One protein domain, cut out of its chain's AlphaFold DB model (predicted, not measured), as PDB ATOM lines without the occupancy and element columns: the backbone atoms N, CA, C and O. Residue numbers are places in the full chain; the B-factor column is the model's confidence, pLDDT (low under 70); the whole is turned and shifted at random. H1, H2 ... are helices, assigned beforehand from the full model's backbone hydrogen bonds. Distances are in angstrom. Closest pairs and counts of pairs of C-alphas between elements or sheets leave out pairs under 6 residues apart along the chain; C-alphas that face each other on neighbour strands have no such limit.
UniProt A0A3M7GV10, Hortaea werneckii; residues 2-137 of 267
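Overview. This is residues 2 to 137 of the 267 residues of a protein of Hortaea werneckii (UniProt A0A3M7GV10). The longest helix, H4, packs along H3 in the middle of an elongated up-and-down bundle, with H2 on one side of H3 and H5 on another. H1, a short helix, folds back along H2, away from H3, H4 and H5. The printed part has 136 residues with five named helices, in the order H1, H2, H3, H4, H5, and no named strand; its class is all helix. It is compact, with a radius of gyration of the C-alphas of 16.5 A, and the C-alphas span 50 by 29 by 23 A.

Arrangement. Begin at H4, residues 84 to 110, and look at Phe 98: its C-alpha is 4.3 A from that of Gly 59 in H3, residues 50 to 74, the closest pair where these two helices touch. H3 and H4 form a helical hairpin, at a shallow tilt of 30 degrees, opposite ways. H2, residues 18 to 39, touches H3 at a shallow tilt of 21 degrees, opposite ways; their closest C-alphas, of Leu 31 and Leu 60, are 5.6 A apart. H2 touches H4 with residues 19 to 23 alone, closest at the C-alphas of Glu 20 and Ile 87, 6.2 A apart. H5, residues 121 to 137, touches H3 the same way at a shallow tilt of 25 degrees; the C-alphas of Met 69 and Phe 134, the closest, are 5.3 A apart, and H3 takes part with residues 58 to 69 alone. H4 touches H5 with residues 101 to 108 alone, closest at the C-alphas of Ser 105 and Leu 123, 5.9 A apart. H2, H3, H4 and H5 are the bundle, up and down: each runs against the one before it. H1, residues 2 to 11, touches H2 opposite ways at a shallow tilt of 13 degrees, with the C-alphas of Thr 2 and Gly 29 closest at 6.2 A; H1 is apart from H3, H4 and H5. Every O i to N i+4 pair is within hydrogen-bond range in H1, H2, H3 and H4; in H5 it is 11 of 13.

Along the chain. Find C-alpha 84 at (-1.515, 44.552, -22.224); from there H4 runs 38.3 A to C-alpha 110 at (28.172, 25.514, -37.130). H3 is 36.3 A long, H2 31.0 A, H5 22.5 A and H1 14.5 A. H5 ends at C-alpha 137, at (15.596, 34.529, -8.797).

Size, cuts and confidence. The two C-alphas farthest apart, those of Thr 14 and Asp 118, are 51.3 A apart. The printed part has no cut, and its four links are short. The mean pLDDT of the printed part is 88.6; look for values under 70 at residue 13, residues 78 to 79 and residues 81 to 82.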
ATOM      1  N   THR A   2       0.080  18.767 -19.344       85.62
ATOM      2  CA  THR A   2       0.188  20.195 -19.727       85.62
ATOM      3  C   THR A   2      -1.111  20.801 -20.259       85.62
ATOM      4  O   THR A   2      -1.530  21.854 -19.795       85.62
ATOM      5  N   VAL A   3      -1.817  20.097 -21.151       88.38
ATOM      6  CA  VAL A   3      -3.125  20.545 -21.673       88.38
ATOM      7  C   VAL A   3      -4.170  20.687 -20.562       88.38
ATOM      8  O   VAL A   3      -4.910  21.664 -20.532       88.38
ATOM      9  N   ILE A   4      -4.199  19.743 -19.617       88.25
ATOM     10  CA  ILE A   4      -5.132  19.763 -18.483       88.25
ATOM     11  C   ILE A   4      -4.852  20.980 -17.593       88.25
ATOM     12  O   ILE A   4      -5.789  21.684 -17.233       88.25
ATOM     13  N   MET A   5      -3.580  21.266 -17.288       88.88
ATOM     14  CA  MET A   5      -3.192  22.454 -16.515       88.88
ATOM     15  C   MET A   5      -3.628  23.744 -17.221       88.88
ATOM     16  O   MET A   5      -4.239  24.602 -16.596       88.88
ATOM     17  N   ILE A   6      -3.416  23.854 -18.539       89.12
ATOM     18  CA  ILE A   6      -3.852  25.021 -19.327       89.12
ATOM     19  C   ILE A   6      -5.372  25.218 -19.242       89.12
ATOM     20  O   ILE A   6      -5.834  26.347 -19.077       89.12
ATOM     21  N   ILE A   7      -6.157  24.141 -19.341       87.88
ATOM     22  CA  ILE A   7      -7.621  24.219 -19.238       87.88
ATOM     23  C   ILE A   7      -8.040  24.732 -17.851       87.88
ATOM     24  O   ILE A   7      -8.861  25.645 -17.784       87.88
ATOM     25  N   HIS A   8      -7.438  24.226 -16.769       86.62
ATOM     26  CA  HIS A   8      -7.757  24.663 -15.403       86.62
ATOM     27  C   HIS A   8      -7.349  26.117 -15.123       86.62
ATOM     28  O   HIS A   8      -8.113  26.874 -14.525       86.62
ATOM     29  N   VAL A   9      -6.180  26.549 -15.611       86.56
ATOM     30  CA  VAL A   9      -5.766  27.961 -15.526       86.56
ATOM     31  C   VAL A   9      -6.797  28.853 -16.223       86.56
ATOM     32  O   VAL A   9      -7.170  29.906 -15.710       86.56
ATOM     33  N   ARG A  10      -7.301  28.429 -17.389       85.25
ATOM     34  CA  ARG A  10      -8.286  29.201 -18.156       85.25
ATOM     35  C   ARG A  10      -9.685  29.210 -17.546       85.25
ATOM     36  O   ARG A  10     -10.408  30.171 -17.798       85.25
ATOM     37  N   SER A  11     -10.070  28.191 -16.776       82.69
ATOM     38  CA  SER A  11     -11.385  28.146 -16.124       82.69
ATOM     39  C   SER A  11     -11.504  29.085 -14.921       82.69
ATOM     40  O   SER A  11     -12.619  29.426 -14.540       82.69
ATOM     41  N   LYS A  12     -10.388  29.541 -14.334       80.38
ATOM     42  CA  LYS A  12     -10.408  30.571 -13.286       80.38
ATOM     43  C   LYS A  12     -10.512  31.957 -13.928       80.38
ATOM     44  O   LYS A  12      -9.662  32.327 -14.731       80.38
ATOM     45  N   PHE A  13     -11.555  32.732 -13.623       69.31
ATOM     46  CA  PHE A  13     -11.774  34.036 -14.273       69.31
ATOM     47  C   PHE A  13     -11.184  35.234 -13.526       69.31
ATOM     48  O   PHE A  13     -10.833  36.213 -14.184       69.31
ATOM     49  N   THR A  14     -11.016  35.117 -12.209       72.88
ATOM     50  CA  THR A  14     -10.584  36.193 -11.301       72.88
ATOM     51  C   THR A  14      -9.181  35.997 -10.727       72.88
ATOM     52  O   THR A  14      -8.710  36.842  -9.981       72.88
ATOM     53  N   ALA A  15      -8.499  34.908 -11.094       79.69
ATOM     54  CA  ALA A  15      -7.166  34.591 -10.591       79.69
ATOM     55  C   ALA A  15      -6.095  35.549 -11.131       79.69
ATOM     56  O   ALA A  15      -6.007  35.763 -12.348       79.69
ATOM     57  N   VAL A  16      -5.247  36.033 -10.223       80.12
ATOM     58  CA  VAL A  16      -4.105  36.898 -10.531       80.12
ATOM     59  C   VAL A  16      -3.024  36.140 -11.327       80.12
ATOM     60  O   VAL A  16      -2.743  34.960 -11.091       80.12
ATOM     61  N   GLY A  17      -2.407  36.795 -12.309       82.19
ATOM     62  CA  GLY A  17      -1.309  36.287 -13.134       82.19
ATOM     63  C   GLY A  17      -1.742  35.255 -14.168       82.19
ATOM     64  O   GLY A  17      -0.912  34.533 -14.722       82.19
ATOM     65  N   ARG A  18      -3.048  35.109 -14.415       88.00
ATOM     66  CA  ARG A  18      -3.596  34.004 -15.215       88.00
ATOM     67  C   ARG A  18      -3.062  33.963 -16.646       88.00
ATOM     68  O   ARG A  18      -2.813  32.880 -17.177       88.00
ATOM     69  N   LYS A  19      -2.958  35.108 -17.328       88.00
ATOM     70  CA  LYS A  19      -2.529  35.141 -18.742       88.00
ATOM     71  C   LYS A  19      -1.017  34.911 -18.855       88.00
ATOM     72  O   LYS A  19      -0.540  34.314 -19.825       88.00
ATOM     73  N   GLU A  20      -0.286  35.352 -17.849       90.56
ATOM     74  CA  GLU A  20       1.153  35.276 -17.684       90.56
ATOM     75  C   GLU A  20       1.576  33.823 -17.431       90.56
ATOM     76  O   GLU A  20       2.372  33.274 -18.203       90.56
ATOM     77  N   ILE A  21       0.941  33.140 -16.469       91.31
ATOM     78  CA  ILE A  21       1.239  31.733 -16.168       91.31
ATOM     79  C   ILE A  21       0.764  30.801 -17.289       91.31
ATOM     80  O   ILE A  21       1.421  29.810 -17.612       91.31
ATOM     81  N   ALA A  22      -0.337  31.141 -17.973       92.06
ATOM     82  CA  ALA A  22      -0.756  30.414 -19.167       92.06
ATOM     83  C   ALA A  22       0.315  30.482 -20.267       92.06
ATOM     84  O   ALA A  22       0.568  29.481 -20.938       92.06
ATOM     85  N   THR A  23       0.986  31.631 -20.428       92.62
ATOM     86  CA  THR A  23       2.082  31.783 -21.399       92.62
ATOM     87  C   THR A  23       3.262  30.869 -21.058       92.62
ATOM     88  O   THR A  23       3.819  30.243 -21.961       92.62
ATOM     89  N   PHE A  24       3.587  30.702 -19.772       94.75
ATOM     90  CA  PHE A  24       4.569  29.711 -19.322       94.75
ATOM     91  C   PHE A  24       4.172  28.281 -19.724       94.75
ATOM     92  O   PHE A  24       4.976  27.579 -20.339       94.75
ATOM     93  N   PHE A  25       2.930  27.853 -19.470       94.38
ATOM     94  CA  PHE A  25       2.494  26.500 -19.844       94.38
ATOM     95  C   PHE A  25       2.432  26.272 -21.359       94.38
ATOM     96  O   PHE A  25       2.690  25.154 -21.809       94.38
ATOM     97  N   TYR A  26       2.130  27.302 -22.155       94.44
ATOM     98  CA  TYR A  26       2.219  27.213 -23.615       94.44
ATOM     99  C   TYR A  26       3.665  27.016 -24.087       94.44
ATOM    100  O   TYR A  26       3.907  26.141 -24.919       94.44
ATOM    101  N   LEU A  27       4.626  27.766 -23.531       95.19
ATOM    102  CA  LEU A  27       6.051  27.593 -23.835       95.19
ATOM    103  C   LEU A  27       6.561  26.217 -23.398       95.19
ATOM    104  O   LEU A  27       7.202  25.532 -24.191       95.19
ATOM    105  N   TYR A  28       6.207  25.767 -22.192       95.31
ATOM    106  CA  TYR A  28       6.557  24.430 -21.711       95.31
ATOM    107  C   TYR A  28       5.943  23.323 -22.581       95.31
ATOM    108  O   TYR A  28       6.598  22.325 -22.880       95.31
ATOM    109  N   GLY A  29       4.696  23.495 -23.032       94.31
ATOM    110  CA  GLY A  29       4.048  22.577 -23.968       94.31
ATOM    111  C   GLY A  29       4.794  22.486 -25.299       94.31
ATOM    112  O   GLY A  29       5.070  21.383 -25.764       94.31
ATOM    113  N   LEU A  30       5.176  23.630 -25.872       95.06
ATOM    114  CA  LEU A  30       5.966  23.686 -27.101       95.06
ATOM    115  C   LEU A  30       7.352  23.048 -26.917       95.06
ATOM    116  O   LEU A  30       7.749  22.224 -27.736       95.06
ATOM    117  N   LEU A  31       8.046  23.360 -25.816       95.56
ATOM    118  CA  LEU A  31       9.323  22.743 -25.446       95.56
ATOM    119  C   LEU A  31       9.193  21.221 -25.357       95.56
ATOM    120  O   LEU A  31      10.008  20.512 -25.929       95.56
ATOM    121  N   THR A  32       8.144  20.718 -24.701       93.88
ATOM    122  CA  THR A  32       7.908  19.273 -24.552       93.88
ATOM    123  C   THR A  32       7.704  18.591 -25.906       93.88
ATOM    124  O   THR A  32       8.240  17.511 -26.134       93.88
ATOM    125  N   ILE A  33       6.958  19.220 -26.823       93.12
ATOM    126  CA  ILE A  33       6.759  18.699 -28.184       93.12
ATOM    127  C   ILE A  33       8.089  18.666 -28.944       93.12
ATOM    128  O   ILE A  33       8.406  17.653 -29.565       93.12
ATOM    129  N   CYS A  34       8.881  19.740 -28.882       93.50
ATOM    130  CA  CYS A  34      10.197  19.786 -29.518       93.50
ATOM    131  C   CYS A  34      11.159  18.737 -28.941       93.50
ATOM    132  O   CYS A  34      11.819  18.058 -29.721       93.50
ATOM    133  N   SER A  35      11.197  18.565 -27.615       92.31
ATOM    134  CA  SER A  35      11.995  17.519 -26.967       92.31
ATOM    135  C   SER A  35      11.567  16.130 -27.433       92.31
ATOM    136  O   SER A  35      12.415  15.364 -27.861       92.31
ATOM    137  N   LEU A  36      10.262  15.831 -27.495       91.50
ATOM    138  CA  LEU A  36       9.766  14.539 -27.990       91.50
ATOM    139  C   LEU A  36      10.267  14.242 -29.413       91.50
ATOM    140  O   LEU A  36      10.749  13.145 -29.677       91.50
ATOM    141  N   LEU A  37      10.197  15.213 -30.330       91.44
ATOM    142  CA  LEU A  37      10.673  15.026 -31.708       91.44
ATOM    143  C   LEU A  37      12.168  14.671 -31.777       91.44
ATOM    144  O   LEU A  37      12.578  13.907 -32.654       91.44
ATOM    145  N   ILE A  38      12.970  15.226 -30.871       90.81
ATOM    146  CA  ILE A  38      14.416  15.000 -30.807       90.81
ATOM    147  C   ILE A  38      14.709  13.665 -30.112       90.81
ATOM    148  O   ILE A  38      15.418  12.832 -30.674       90.81
ATOM    149  N   ASP A  39      14.098  13.428 -28.953       87.81
ATOM    150  CA  ASP A  39      14.333  12.263 -28.097       87.81
ATOM    151  C   ASP A  39      13.816  10.963 -28.736       87.81
ATOM    152  O   ASP A  39      14.438   9.911 -28.607       87.81
ATOM    153  N   CYS A  40      12.715  11.013 -29.497       87.38
ATOM    154  CA  CYS A  40      12.214   9.858 -30.252       87.38
ATOM    155  C   CYS A  40      12.989   9.587 -31.555       87.38
ATOM    156  O   CYS A  40      12.617   8.684 -32.305       87.38
ATOM    157  N   GLY A  41      14.030  10.369 -31.864       83.75
ATOM    158  CA  GLY A  41      14.860  10.165 -33.052       83.75
ATOM    159  C   GLY A  41      14.152  10.449 -34.381       83.75
ATOM    160  O   GLY A  41      14.618   9.989 -35.424       83.75
ATOM    161  N   VAL A  42      13.052  11.219 -34.375       89.12
ATOM    162  CA  VAL A  42      12.356  11.648 -35.610       89.12
ATOM    163  C   VAL A  42      13.309  12.441 -36.505       89.12
ATOM    164  O   VAL A  42      13.254  12.343 -37.730       89.12
ATOM    165  N   VAL A  43      14.213  13.202 -35.884       87.81
ATOM    166  CA  VAL A  43      15.339  13.857 -36.547       87.81
ATOM    167  C   VAL A  43      16.613  13.069 -36.228       87.81
ATOM    168  O   VAL A  43      17.088  13.130 -35.093       87.81
ATOM    169  N   PRO A  44      17.200  12.342 -37.197       88.06
ATOM    170  CA  PRO A  44      18.392  11.540 -36.948       88.06
ATOM    171  C   PRO A  44      19.576  12.414 -36.500       88.06
ATOM    172  O   PRO A  44      19.831  13.429 -37.160       88.06
ATOM    173  N   PRO A  45      20.359  12.016 -35.477       84.62
ATOM    174  CA  PRO A  45      21.516  12.786 -34.999       84.62
ATOM    175  C   PRO A  45      22.577  13.071 -36.070       84.62
ATOM    176  O   PRO A  45      23.218  14.116 -36.059       84.62
ATOM    177  N   ALA A  46      22.727  12.169 -37.045       82.69
ATOM    178  CA  ALA A  46      23.652  12.333 -38.167       82.69
ATOM    179  C   ALA A  46      23.155  13.320 -39.244       82.69
ATOM    180  O   ALA A  46      23.885  13.641 -40.182       82.69
ATOM    181  N   SER A  47      21.905  13.784 -39.162       88.38
ATOM    182  CA  SER A  47      21.336  14.694 -40.152       88.38
ATOM    183  C   SER A  47      21.796  16.135 -39.919       88.38
ATOM    184  O   SER A  47      21.851  16.624 -38.792       88.38
ATOM    185  N   GLY A  48      22.032  16.882 -41.001       84.94
ATOM    186  CA  GLY A  48      22.340  18.315 -40.908       84.94
ATOM    187  C   GLY A  48      21.208  19.159 -40.301       84.94
ATOM    188  O   GLY A  48      21.458  20.288 -39.875       84.94
ATOM    189  N   ALA A  49      19.985  18.614 -40.253       89.44
ATOM    190  CA  ALA A  49      18.817  19.226 -39.629       89.44
ATOM    191  C   ALA A  49      18.865  19.163 -38.093       89.44
ATOM    192  O   ALA A  49      18.348  20.068 -37.442       89.44
ATOM    193  N   TYR A  50      19.522  18.152 -37.515       89.88
ATOM    194  CA  TYR A  50      19.557  17.909 -36.070       89.88
ATOM    195  C   TYR A  50      20.007  19.136 -35.271       89.88
ATOM    196  O   TYR A  50      19.317  19.561 -34.346       89.88
ATOM    197  N   ALA A  51      21.086  19.793 -35.704       90.38
ATOM    198  CA  ALA A  51      21.607  20.995 -35.050       90.38
ATOM    199  C   ALA A  51      20.578  22.139 -34.959       90.38
ATOM    200  O   ALA A  51      20.559  22.871 -33.973       90.38
ATOM    201  N   TYR A  52      19.702  22.292 -35.959       92.19
ATOM    202  CA  TYR A  52      18.663  23.325 -35.936       92.19
ATOM    203  C   TYR A  52      17.558  22.983 -34.939       92.19
ATOM    204  O   TYR A  52      17.137  23.852 -34.180       92.19
ATOM    205  N   PHE A  53      17.114  21.724 -34.904       93.19
ATOM    206  CA  PHE A  53      16.095  21.277 -33.953       93.19
ATOM    207  C   PHE A  53      16.591  21.376 -32.509       93.19
ATOM    208  O   PHE A  53      15.884  21.925 -31.664       93.19
ATOM    209  N   VAL A  54      17.830  20.954 -32.243       93.44
ATOM    210  CA  VAL A  54      18.457  21.110 -30.923       93.44
ATOM    211  C   VAL A  54      18.596  22.589 -30.559       93.44
ATOM    212  O   VAL A  54      18.244  22.979 -29.451       93.44
ATOM    213  N   ALA A  55      19.016  23.457 -31.487       93.75
ATOM    214  CA  ALA A  55      19.091  24.894 -31.216       93.75
ATOM    215  C   ALA A  55      17.718  25.496 -30.859       93.75
ATOM    216  O   ALA A  55      17.635  26.329 -29.956       93.75
ATOM    217  N   VAL A  56      16.635  25.066 -31.524       95.69
ATOM    218  CA  VAL A  56      15.262  25.481 -31.173       95.69
ATOM    219  C   VAL A  56      14.894  24.999 -29.773       95.69
ATOM    220  O   VAL A  56      14.379  25.787 -28.981       95.69
ATOM    221  N   GLN A  57      15.182  23.740 -29.439       95.56
ATOM    222  CA  GLN A  57      14.917  23.182 -28.112       95.56
ATOM    223  C   GLN A  57      15.647  23.977 -27.019       95.56
ATOM    224  O   GLN A  57      15.011  24.420 -26.065       95.56
ATOM    225  N   LEU A  58      16.948  24.241 -27.182       95.12
ATOM    226  CA  LEU A  58      17.741  25.030 -26.230       95.12
ATOM    227  C   LEU A  58      17.239  26.478 -26.114       95.12
ATOM    228  O   LEU A  58      17.171  27.028 -25.015       95.12
ATOM    229  N   GLY A  59      16.811  27.079 -27.230       95.75
ATOM    230  CA  GLY A  59      16.135  28.375 -27.234       95.75
ATOM    231  C   GLY A  59      14.865  28.373 -26.384       95.75
ATOM    232  O   GLY A  59      14.649  29.274 -25.569       95.75
ATOM    233  N   LEU A  60      14.025  27.346 -26.543       96.50
ATOM    234  CA  LEU A  60      12.779  27.199 -25.787       96.50
ATOM    235  C   LEU A  60      13.027  26.962 -24.294       96.50
ATOM    236  O   LEU A  60      12.241  27.454 -23.481       96.50
ATOM    237  N   VAL A  61      14.113  26.276 -23.914       95.75
ATOM    238  CA  VAL A  61      14.508  26.118 -22.502       95.75
ATOM    239  C   VAL A  61      14.744  27.488 -21.867       95.75
ATOM    240  O   VAL A  61      14.059  27.837 -20.905       95.75
ATOM    241  N   SER A  62      15.630  28.313 -22.437       95.62
ATOM    242  CA  SER A  62      15.921  29.645 -21.884       95.62
ATOM    243  C   SER A  62      14.696  30.563 -21.877       95.62
ATOM    244  O   SER A  62      14.482  31.295 -20.909       95.62
ATOM    245  N   ALA A  63      13.861  30.502 -22.920       96.38
ATOM    246  CA  ALA A  63      12.605  31.248 -22.990       96.38
ATOM    247  C   ALA A  63      11.630  30.850 -21.870       96.38
ATOM    248  O   ALA A  63      10.983  31.703 -21.264       96.38
ATOM    249  N   THR A  64      11.555  29.555 -21.557       95.81
ATOM    250  CA  THR A  64      10.717  29.035 -20.472       95.81
ATOM    251  C   THR A  64      11.242  29.488 -19.107       95.81
ATOM    252  O   THR A  64      10.454  29.911 -18.262       95.81
ATOM    253  N   CYS A  65      12.564  29.488 -18.900       95.88
ATOM    254  CA  CYS A  65      13.184  29.930 -17.648       95.88
ATOM    255  C   CYS A  65      13.003  31.433 -17.383       95.88
ATOM    256  O   CYS A  65      12.638  31.807 -16.268       95.88
ATOM    257  N   ILE A  66      13.197  32.303 -18.384       96.00
ATOM    258  CA  ILE A  66      12.945  33.744 -18.194       96.00
ATOM    259  C   ILE A  66      11.451  34.030 -17.995       96.00
ATOM    260  O   ILE A  66      11.090  34.867 -17.170       96.00
ATOM    261  N   CYS A  67      10.574  33.306 -18.696       95.00
ATOM    262  CA  CYS A  67       9.130  33.415 -18.507       95.00
ATOM    263  C   CYS A  67       8.742  33.073 -17.062       95.00
ATOM    264  O   CYS A  67       7.976  33.808 -16.439       95.00
ATOM    265  N   LEU A  68       9.316  32.006 -16.497       94.00
ATOM    266  CA  LEU A  68       9.127  31.621 -15.099       94.00
ATOM    267  C   LEU A  68       9.578  32.743 -14.147       94.00
ATOM    268  O   LEU A  68       8.818  33.149 -13.273       94.00
ATOM    269  N   MET A  69      10.767  33.313 -14.367       94.44
ATOM    270  CA  MET A  69      11.275  34.438 -13.574       94.44
ATOM    271  C   MET A  69      10.327  35.645 -13.592       94.44
ATOM    272  O   MET A  69      10.010  36.180 -12.533       94.44
ATOM    273  N   ILE A  70       9.834  36.049 -14.769       92.56
ATOM    274  CA  ILE A  70       8.890  37.171 -14.904       92.56
ATOM    275  C   ILE A  70       7.580  36.876 -14.165       92.56
ATOM    276  O   ILE A  70       7.079  37.741 -13.452       92.56
ATOM    277  N   ASN A  71       7.065  35.645 -14.253       91.00
ATOM    278  CA  ASN A  71       5.887  35.224 -13.486       91.00
ATOM    279  C   ASN A  71       6.087  35.368 -11.966       91.00
ATOM    280  O   ASN A  71       5.145  35.717 -11.261       91.00
ATOM    281  N   GLY A  72       7.306  35.161 -11.457       89.00
ATOM    282  CA  GLY A  72       7.630  35.404 -10.046       89.00
ATOM    283  C   GLY A  72       7.434  36.862  -9.621       89.00
ATOM    284  O   GLY A  72       6.945  37.120  -8.525       89.00
ATOM    285  N   PHE A  73       7.749  37.821 -10.498       87.56
ATOM    286  CA  PHE A  73       7.537  39.249 -10.228       87.56
ATOM    287  C   PHE A  73       6.060  39.655 -10.272       87.56
ATOM    288  O   PHE A  73       5.644  40.521  -9.504       87.56
ATOM    289  N   VAL A  74       5.260  39.013 -11.129       84.69
ATOM    290  CA  VAL A  74       3.810  39.265 -11.231       84.69
ATOM    291  C   VAL A  74       3.095  38.925  -9.920       84.69
ATOM    292  O   VAL A  74       2.145  39.609  -9.548       84.69
ATOM    293  N   GLY A  75       3.597  37.947  -9.157       77.06
ATOM    294  CA  GLY A  75       3.042  37.584  -7.849       77.06
ATOM    295  C   GLY A  75       3.072  38.708  -6.803       77.06
ATOM    296  O   GLY A  75       2.243  38.717  -5.901       77.06
ATOM    297  N   PHE A  76       3.974  39.686  -6.932       80.56
ATOM    298  CA  PHE A  76       4.024  40.854  -6.043       80.56
ATOM    299  C   PHE A  76       3.074  41.983  -6.456       80.56
ATOM    300  O   PHE A  76       3.075  43.027  -5.808       80.56
ATOM    301  N   GLN A  77       2.314  41.815  -7.545       76.50
ATOM    302  CA  GLN A  77       1.436  42.848  -8.106       76.50
ATOM    303  C   GLN A  77       2.157  44.191  -8.351       76.50
ATOM    304  O   GLN A  77       1.543  45.253  -8.341       76.50
ATOM    305  N   LEU A  78       3.478  44.158  -8.598       68.25
ATOM    306  CA  LEU A  78       4.276  45.354  -8.920       68.25
ATOM    307  C   LEU A  78       3.787  46.037 -10.204       68.25
ATOM    308  O   LEU A  78       3.974  47.237 -10.388       68.25
ATOM    309  N   TYR A  79       3.183  45.250 -11.090       65.31
ATOM    310  CA  TYR A  79       2.432  45.701 -12.247       65.31
ATOM    311  C   TYR A  79       0.973  45.301 -12.067       65.31
ATOM    312  O   TYR A  79       0.697  44.213 -11.561       65.31
ATOM    313  N   GLU A  80       0.056  46.145 -12.543       72.81
ATOM    314  CA  GLU A  80      -1.338  45.737 -12.709       72.81
ATOM    315  C   GLU A  80      -1.387  44.480 -13.583       72.81
ATOM    316  O   GLU A  80      -0.996  44.473 -14.763       72.81
ATOM    317  N   ASP A  81      -1.825  43.397 -12.954       65.06
ATOM    318  CA  ASP A  81      -1.950  42.085 -13.555       65.06
ATOM    319  C   ASP A  81      -2.909  42.109 -14.757       65.06
ATOM    320  O   ASP A  81      -3.925  42.807 -14.770       65.06
ATOM    321  N   GLY A  82      -2.576  41.367 -15.815       66.12
ATOM    322  CA  GLY A  82      -3.404  41.275 -17.014       66.12
ATOM    323  C   GLY A  82      -3.409  42.518 -17.912       66.12
ATOM    324  O   GLY A  82      -4.109  42.501 -18.939       66.12
ATOM    325  N   THR A  83      -2.620  43.553 -17.590       81.69
ATOM    326  CA  THR A  83      -2.365  44.684 -18.493       81.69
ATOM    327  C   THR A  83      -1.735  44.205 -19.799       81.69
ATOM    328  O   THR A  83      -0.930  43.271 -19.850       81.69
ATOM    329  N   THR A  84      -2.086  44.865 -20.904       83.50
ATOM    330  CA  THR A  84      -1.515  44.552 -22.224       83.50
ATOM    331  C   THR A  84       0.004  44.709 -22.235       83.50
ATOM    332  O   THR A  84       0.675  43.942 -22.924       83.50
ATOM    333  N   LEU A  85       0.532  45.643 -21.434       82.62
ATOM    334  CA  LEU A  85       1.960  45.865 -21.234       82.62
ATOM    335  C   LEU A  85       2.626  44.656 -20.563       82.62
ATOM    336  O   LEU A  85       3.573  44.129 -21.139       82.62
ATOM    337  N   SER A  86       2.117  44.179 -19.417       83.69
ATOM    338  CA  SER A  86       2.667  43.014 -18.694       83.69
ATOM    339  C   SER A  86       2.839  41.803 -19.619       83.69
ATOM    340  O   SER A  86       3.927  41.236 -19.757       83.69
ATOM    341  N   ILE A  87       1.782  41.473 -20.365       86.88
ATOM    342  CA  ILE A  87       1.766  40.323 -21.275       86.88
ATOM    343  C   ILE A  87       2.756  40.512 -22.430       86.88
ATOM    344  O   ILE A  87       3.443  39.564 -22.819       86.88
ATOM    345  N   TRP A  88       2.825  41.714 -23.011       89.25
ATOM    346  CA  TRP A  88       3.755  41.993 -24.105       89.25
ATOM    347  C   TRP A  88       5.207  41.988 -23.640       89.25
ATOM    348  O   TRP A  88       6.049  41.429 -24.338       89.25
ATOM    349  N   LEU A  89       5.495  42.528 -22.457       88.19
ATOM    350  CA  LEU A  89       6.822  42.483 -21.857       88.19
ATOM    351  C   LEU A  89       7.260  41.033 -21.643       88.19
ATOM    352  O   LEU A  89       8.334  40.648 -22.097       88.19
ATOM    353  N   LEU A  90       6.400  40.199 -21.051       91.44
ATOM    354  CA  LEU A  90       6.678  38.776 -20.856       91.44
ATOM    355  C   LEU A  90       6.977  38.072 -22.186       91.44
ATOM    356  O   LEU A  90       7.971  37.348 -22.297       91.44
ATOM    357  N   ARG A  91       6.156  38.304 -23.216       92.94
ATOM    358  CA  ARG A  91       6.338  37.698 -24.544       92.94
ATOM    359  C   ARG A  91       7.616  38.167 -25.230       92.94
ATOM    360  O   ARG A  91       8.335  37.330 -25.764       92.94
ATOM    361  N   VAL A  92       7.915  39.464 -25.203       94.56
ATOM    362  CA  VAL A  92       9.113  40.032 -25.839       94.56
ATOM    363  C   VAL A  92      10.377  39.566 -25.133       94.56
ATOM    364  O   VAL A  92      11.305  39.143 -25.811       94.56
ATOM    365  N   CYS A  93      10.411  39.556 -23.800       94.19
ATOM    366  CA  CYS A  93      11.562  39.053 -23.049       94.19
ATOM    367  C   CYS A  93      11.795  37.557 -23.303       94.19
ATOM    368  O   CYS A  93      12.931  37.130 -23.514       94.19
ATOM    369  N   SER A  94      10.719  36.764 -23.354       94.75
ATOM    370  CA  SER A  94      10.803  35.330 -23.655       94.75
ATOM    371  C   SER A  94      11.270  35.079 -25.093       94.75
ATOM    372  O   SER A  94      12.127  34.229 -25.322       94.75
ATOM    373  N   LEU A  95      10.762  35.849 -26.062       95.88
ATOM    374  CA  LEU A  95      11.187  35.792 -27.462       95.88
ATOM    375  C   LEU A  95      12.648  36.237 -27.629       95.88
ATOM    376  O   LEU A  95      13.399  35.612 -28.371       95.88
ATOM    377  N   ALA A  96      13.071  37.290 -26.931       95.88
ATOM    378  CA  ALA A  96      14.445  37.776 -26.977       95.88
ATOM    379  C   ALA A  96      15.417  36.704 -26.468       95.88
ATOM    380  O   ALA A  96      16.380  36.381 -27.160       95.88
ATOM    381  N   MET A  97      15.127  36.085 -25.318       94.38
ATOM    382  CA  MET A  97      15.948  34.981 -24.812       94.38
ATOM    383  C   MET A  97      15.908  33.751 -25.713       94.38
ATOM    384  O   MET A  97      16.943  33.117 -25.897       94.38
ATOM    385  N   PHE A  98      14.758  33.439 -26.320       96.50
ATOM    386  CA  PHE A  98      14.669  32.389 -27.332       96.50
ATOM    387  C   PHE A  98      15.650  32.649 -28.480       96.50
ATOM    388  O   PHE A  98      16.444  31.773 -28.808       96.50
ATOM    389  N   ILE A  99      15.632  33.857 -29.056       96.44
ATOM    390  CA  ILE A  99      16.492  34.234 -30.187       96.44
ATOM    391  C   ILE A  99      17.969  34.205 -29.789       96.44
ATOM    392  O   ILE A  99      18.781  33.677 -30.546       96.44
ATOM    393  N   ILE A 100      18.321  34.733 -28.613       94.44
ATOM    394  CA  ILE A 100      19.707  34.751 -28.121       94.44
ATOM    395  C   ILE A 100      20.227  33.320 -27.962       94.44
ATOM    396  O   ILE A 100      21.250  32.970 -28.550       94.44
ATOM    397  N   SER A 101      19.508  32.474 -27.225       94.56
ATOM    398  CA  SER A 101      19.924  31.092 -26.977       94.56
ATOM    399  C   SER A 101      19.915  30.250 -28.254       94.56
ATOM    400  O   SER A 101      20.838  29.466 -28.471       94.56
ATOM    401  N   PHE A 102      18.937  30.448 -29.145       94.44
ATOM    402  CA  PHE A 102      18.895  29.811 -30.462       94.44
ATOM    403  C   PHE A 102      20.113  30.188 -31.311       94.44
ATOM    404  O   PHE A 102      20.798  29.308 -31.834       94.44
ATOM    405  N   ALA A 103      20.418  31.485 -31.421       92.94
ATOM    406  CA  ALA A 103      21.539  31.977 -32.212       92.94
ATOM    407  C   ALA A 103      22.876  31.474 -31.659       92.94
ATOM    408  O   ALA A 103      23.677  30.934 -32.415       92.94
ATOM    409  N   VAL A 104      23.101  31.577 -30.346       92.38
ATOM    410  CA  VAL A 104      24.337  31.093 -29.707       92.38
ATOM    411  C   VAL A 104      24.501  29.588 -29.906       92.38
ATOM    412  O   VAL A 104      25.595  29.134 -30.248       92.38
ATOM    413  N   SER A 105      23.421  28.816 -29.772       91.12
ATOM    414  CA  SER A 105      23.458  27.365 -29.976       91.12
ATOM    415  C   SER A 105      23.807  27.010 -31.422       91.12
ATOM    416  O   SER A 105      24.726  26.234 -31.672       91.12
ATOM    417  N   LEU A 106      23.136  27.639 -32.388       90.88
ATOM    418  CA  LEU A 106      23.351  27.389 -33.812       90.88
ATOM    419  C   LEU A 106      24.758  27.801 -34.264       90.88
ATOM    420  O   LEU A 106      25.420  27.036 -34.966       90.88
ATOM    421  N   LEU A 107      25.232  28.976 -33.837       89.94
ATOM    422  CA  LEU A 107      26.584  29.456 -34.135       89.94
ATOM    423  C   LEU A 107      27.648  28.512 -33.569       89.94
ATOM    424  O   LEU A 107      28.615  28.211 -34.266       89.94
ATOM    425  N   THR A 108      27.429  27.987 -32.358       88.94
ATOM    426  CA  THR A 108      28.318  26.992 -31.741       88.94
ATOM    427  C   THR A 108      28.341  25.698 -32.554       88.94
ATOM    428  O   THR A 108      29.415  25.204 -32.877       88.94
ATOM    429  N   PHE A 109      27.181  25.176 -32.969       87.56
ATOM    430  CA  PHE A 109      27.114  23.941 -33.762       87.56
ATOM    431  C   PHE A 109      27.724  24.074 -35.162       87.56
ATOM    432  O   PHE A 109      28.236  23.097 -35.703       87.56
ATOM    433  N   LYS A 110      27.646  25.260 -35.778       85.81
ATOM    434  CA  LYS A 110      28.172  25.514 -37.130       85.81
ATOM    435  C   LYS A 110      29.608  26.030 -37.157       85.81
ATOM    436  O   LYS A 110      30.164  26.151 -38.245       85.81
ATOM    437  N   GLY A 111      30.214  26.308 -36.003       82.44
ATOM    438  CA  GLY A 111      31.576  26.834 -35.947       82.44
ATOM    439  C   GLY A 111      31.690  28.272 -36.469       82.44
ATOM    440  O   GLY A 111      32.689  28.632 -37.089       82.44
ATOM    441  N   TRP A 112      30.633  29.077 -36.332       81.81
ATOM    442  CA  TRP A 112      30.561  30.426 -36.902       81.81
ATOM    443  C   TRP A 112      30.827  31.510 -35.852       81.81
ATOM    444  O   TRP A 112      30.616  31.318 -34.657       81.81
ATOM    445  N   ALA A 113      31.274  32.687 -36.311       75.31
ATOM    446  CA  ALA A 113      31.506  33.875 -35.478       75.31
ATOM    447  C   ALA A 113      32.501  33.676 -34.309       75.31
ATOM    448  O   ALA A 113      32.393  34.338 -33.280       75.31
ATOM    449  N   GLY A 114      33.481  32.778 -34.463       71.25
ATOM    450  CA  GLY A 114      34.497  32.503 -33.440       71.25
ATOM    451  C   GLY A 114      34.040  31.561 -32.323       71.25
ATOM    452  O   GLY A 114      34.843  31.237 -31.451       71.25
ATOM    453  N   LEU A 115      32.792  31.081 -32.365       77.25
ATOM    454  CA  LEU A 115      32.357  29.938 -31.567       77.25
ATOM    455  C   LEU A 115      32.719  28.660 -32.322       77.25
ATOM    456  O   LEU A 115      32.435  28.551 -33.509       77.25
ATOM    457  N   SER A 116      33.350  27.708 -31.637       79.31
ATOM    458  CA  SER A 116      33.664  26.384 -32.181       79.31
ATOM    459  C   SER A 116      32.925  25.319 -31.370       79.31
ATOM    460  O   SER A 116      32.790  25.497 -30.155       79.31
ATOM    461  N   PRO A 117      32.519  24.189 -31.977       79.31
ATOM    462  CA  PRO A 117      32.086  23.007 -31.234       79.31
ATOM    463  C   PRO A 117      33.103  22.544 -30.180       79.31
ATOM    464  O   PRO A 117      32.712  21.955 -29.180       79.31
ATOM    465  N   ASP A 118      34.389  22.856 -30.371       80.06
ATOM    466  CA  ASP A 118      35.463  22.495 -29.435       80.06
ATOM    467  C   ASP A 118      35.513  23.394 -28.188       80.06
ATOM    468  O   ASP A 118      36.139  23.046 -27.189       80.06
ATOM    469  N   ASN A 119      34.875  24.568 -28.231       80.44
ATOM    470  CA  ASN A 119      34.842  25.518 -27.124       80.44
ATOM    471  C   ASN A 119      33.407  26.000 -26.872       80.44
ATOM    472  O   ASN A 119      32.976  27.060 -27.329       80.44
ATOM    473  N   THR A 120      32.666  25.202 -26.105       86.25
ATOM    474  CA  THR A 120      31.236  25.392 -25.826       86.25
ATOM    475  C   THR A 120      30.949  26.312 -24.637       86.25
ATOM    476  O   THR A 120      29.811  26.369 -24.169       86.25
ATOM    477  N   ILE A 121      31.936  27.083 -24.157       86.38
ATOM    478  CA  ILE A 121      31.772  27.964 -22.986       86.38
ATOM    479  C   ILE A 121      30.605  28.945 -23.187       86.38
ATOM    480  O   ILE A 121      29.795  29.129 -22.281       86.38
ATOM    481  N   GLY A 122      30.472  29.534 -24.382       84.38
ATOM    482  CA  GLY A 122      29.378  30.464 -24.688       84.38
ATOM    483  C   GLY A 122      27.995  29.813 -24.584       84.38
ATOM    484  O   GLY A 122      27.087  30.376 -23.972       84.38
ATOM    485  N   LEU A 123      27.855  28.597 -25.118       88.25
ATOM    486  CA  LEU A 123      26.626  27.807 -25.028       88.25
ATOM    487  C   LEU A 123      26.312  27.442 -23.573       88.25
ATOM    488  O   LEU A 123      25.174  27.603 -23.134       88.25
ATOM    489  N   PHE A 124      27.321  27.025 -22.805       89.62
ATOM    490  CA  PHE A 124      27.159  26.682 -21.395       89.62
ATOM    491  C   PHE A 124      26.668  27.873 -20.563       89.62
ATOM    492  O   PHE A 124      25.702  27.753 -19.810       89.62
ATOM    493  N   VAL A 125      27.280  29.048 -20.725       91.44
ATOM    494  CA  VAL A 125      26.893  30.249 -19.971       91.44
ATOM    495  C   VAL A 125      25.456  30.669 -20.291       91.44
ATOM    496  O   VAL A 125      24.655  30.889 -19.382       91.44
ATOM    497  N   VAL A 126      25.101  30.749 -21.573       91.19
ATOM    498  CA  VAL A 126      23.783  31.251 -21.986       91.19
ATOM    499  C   VAL A 126      22.669  30.263 -21.640       91.19
ATOM    500  O   VAL A 126      21.622  30.667 -21.139       91.19
ATOM    501  N   VAL A 127      22.881  28.968 -21.875       91.44
ATOM    502  CA  VAL A 127      21.830  27.965 -21.676       91.44
ATOM    503  C   VAL A 127      21.740  27.525 -20.220       91.44
ATOM    504  O   VAL A 127      20.632  27.444 -19.699       91.44
ATOM    505  N   TYR A 128      22.859  27.265 -19.541       91.44
ATOM    506  CA  TYR A 128      22.837  26.733 -18.176       91.44
ATOM    507  C   TYR A 128      22.921  27.828 -17.118       91.44
ATOM    508  O   TYR A 128      22.059  27.885 -16.243       91.44
ATOM    509  N   VAL A 129      23.923  28.711 -17.187       94.25
ATOM    510  CA  VAL A 129      24.165  29.689 -16.110       94.25
ATOM    511  C   VAL A 129      23.032  30.711 -16.030       94.25
ATOM    512  O   VAL A 129      22.475  30.917 -14.954       94.25
ATOM    513  N   PHE A 130      22.628  31.312 -17.151       93.94
ATOM    514  CA  PHE A 130      21.520  32.276 -17.139       93.94
ATOM    515  C   PHE A 130      20.185  31.630 -16.766       93.94
ATOM    516  O   PHE A 130      19.458  32.183 -15.943       93.94
ATOM    517  N   SER A 131      19.883  30.437 -17.282       94.88
ATOM    518  CA  SER A 131      18.658  29.720 -16.904       94.88
ATOM    519  C   SER A 131      18.637  29.366 -15.414       94.88
ATOM    520  O   SER A 131      17.603  29.525 -14.767       94.88
ATOM    521  N   ALA A 132      19.777  28.961 -14.841       94.31
ATOM    522  CA  ALA A 132      19.908  28.714 -13.408       94.31
ATOM    523  C   ALA A 132      19.692  29.992 -12.583       94.31
ATOM    524  O   ALA A 132      18.984  29.950 -11.580       94.31
ATOM    525  N   ILE A 133      20.229  31.135 -13.026       96.12
ATOM    526  CA  ILE A 133      19.989  32.436 -12.385       96.12
ATOM    527  C   ILE A 133      18.500  32.797 -12.433       96.12
ATOM    528  O   ILE A 133      17.942  33.187 -11.412       96.12
ATOM    529  N   PHE A 134      17.829  32.630 -13.576       95.69
ATOM    530  CA  PHE A 134      16.397  32.923 -13.705       95.69
ATOM    531  C   PHE A 134      15.539  32.060 -12.772       95.69
ATOM    532  O   PHE A 134      14.651  32.578 -12.095       95.69
ATOM    533  N   ILE A 135      15.837  30.761 -12.686       95.75
ATOM    534  CA  ILE A 135      15.165  29.841 -11.760       95.75
ATOM    535  C   ILE A 135      15.466  30.222 -10.304       95.75
ATOM    536  O   ILE A 135      14.559  30.234  -9.476       95.75
ATOM    537  N   PHE A 136      16.712  30.569  -9.980       96.25
ATOM    538  CA  PHE A 136      17.092  30.984  -8.633       96.25
ATOM    539  C   PHE A 136      16.355  32.255  -8.198       96.25
ATOM    540  O   PHE A 136      15.747  32.274  -7.128       96.25
ATOM    541  N   VAL A 137      16.342  33.288  -9.046       96.06
ATOM    542  CA  VAL A 137      15.596  34.529  -8.797       96.06
ATOM    543  C   VAL A 137      14.114  34.222  -8.605       96.06
ATOM    544  O   VAL A 137      13.522  34.706  -7.645       96.06
TER     545      VAL A 137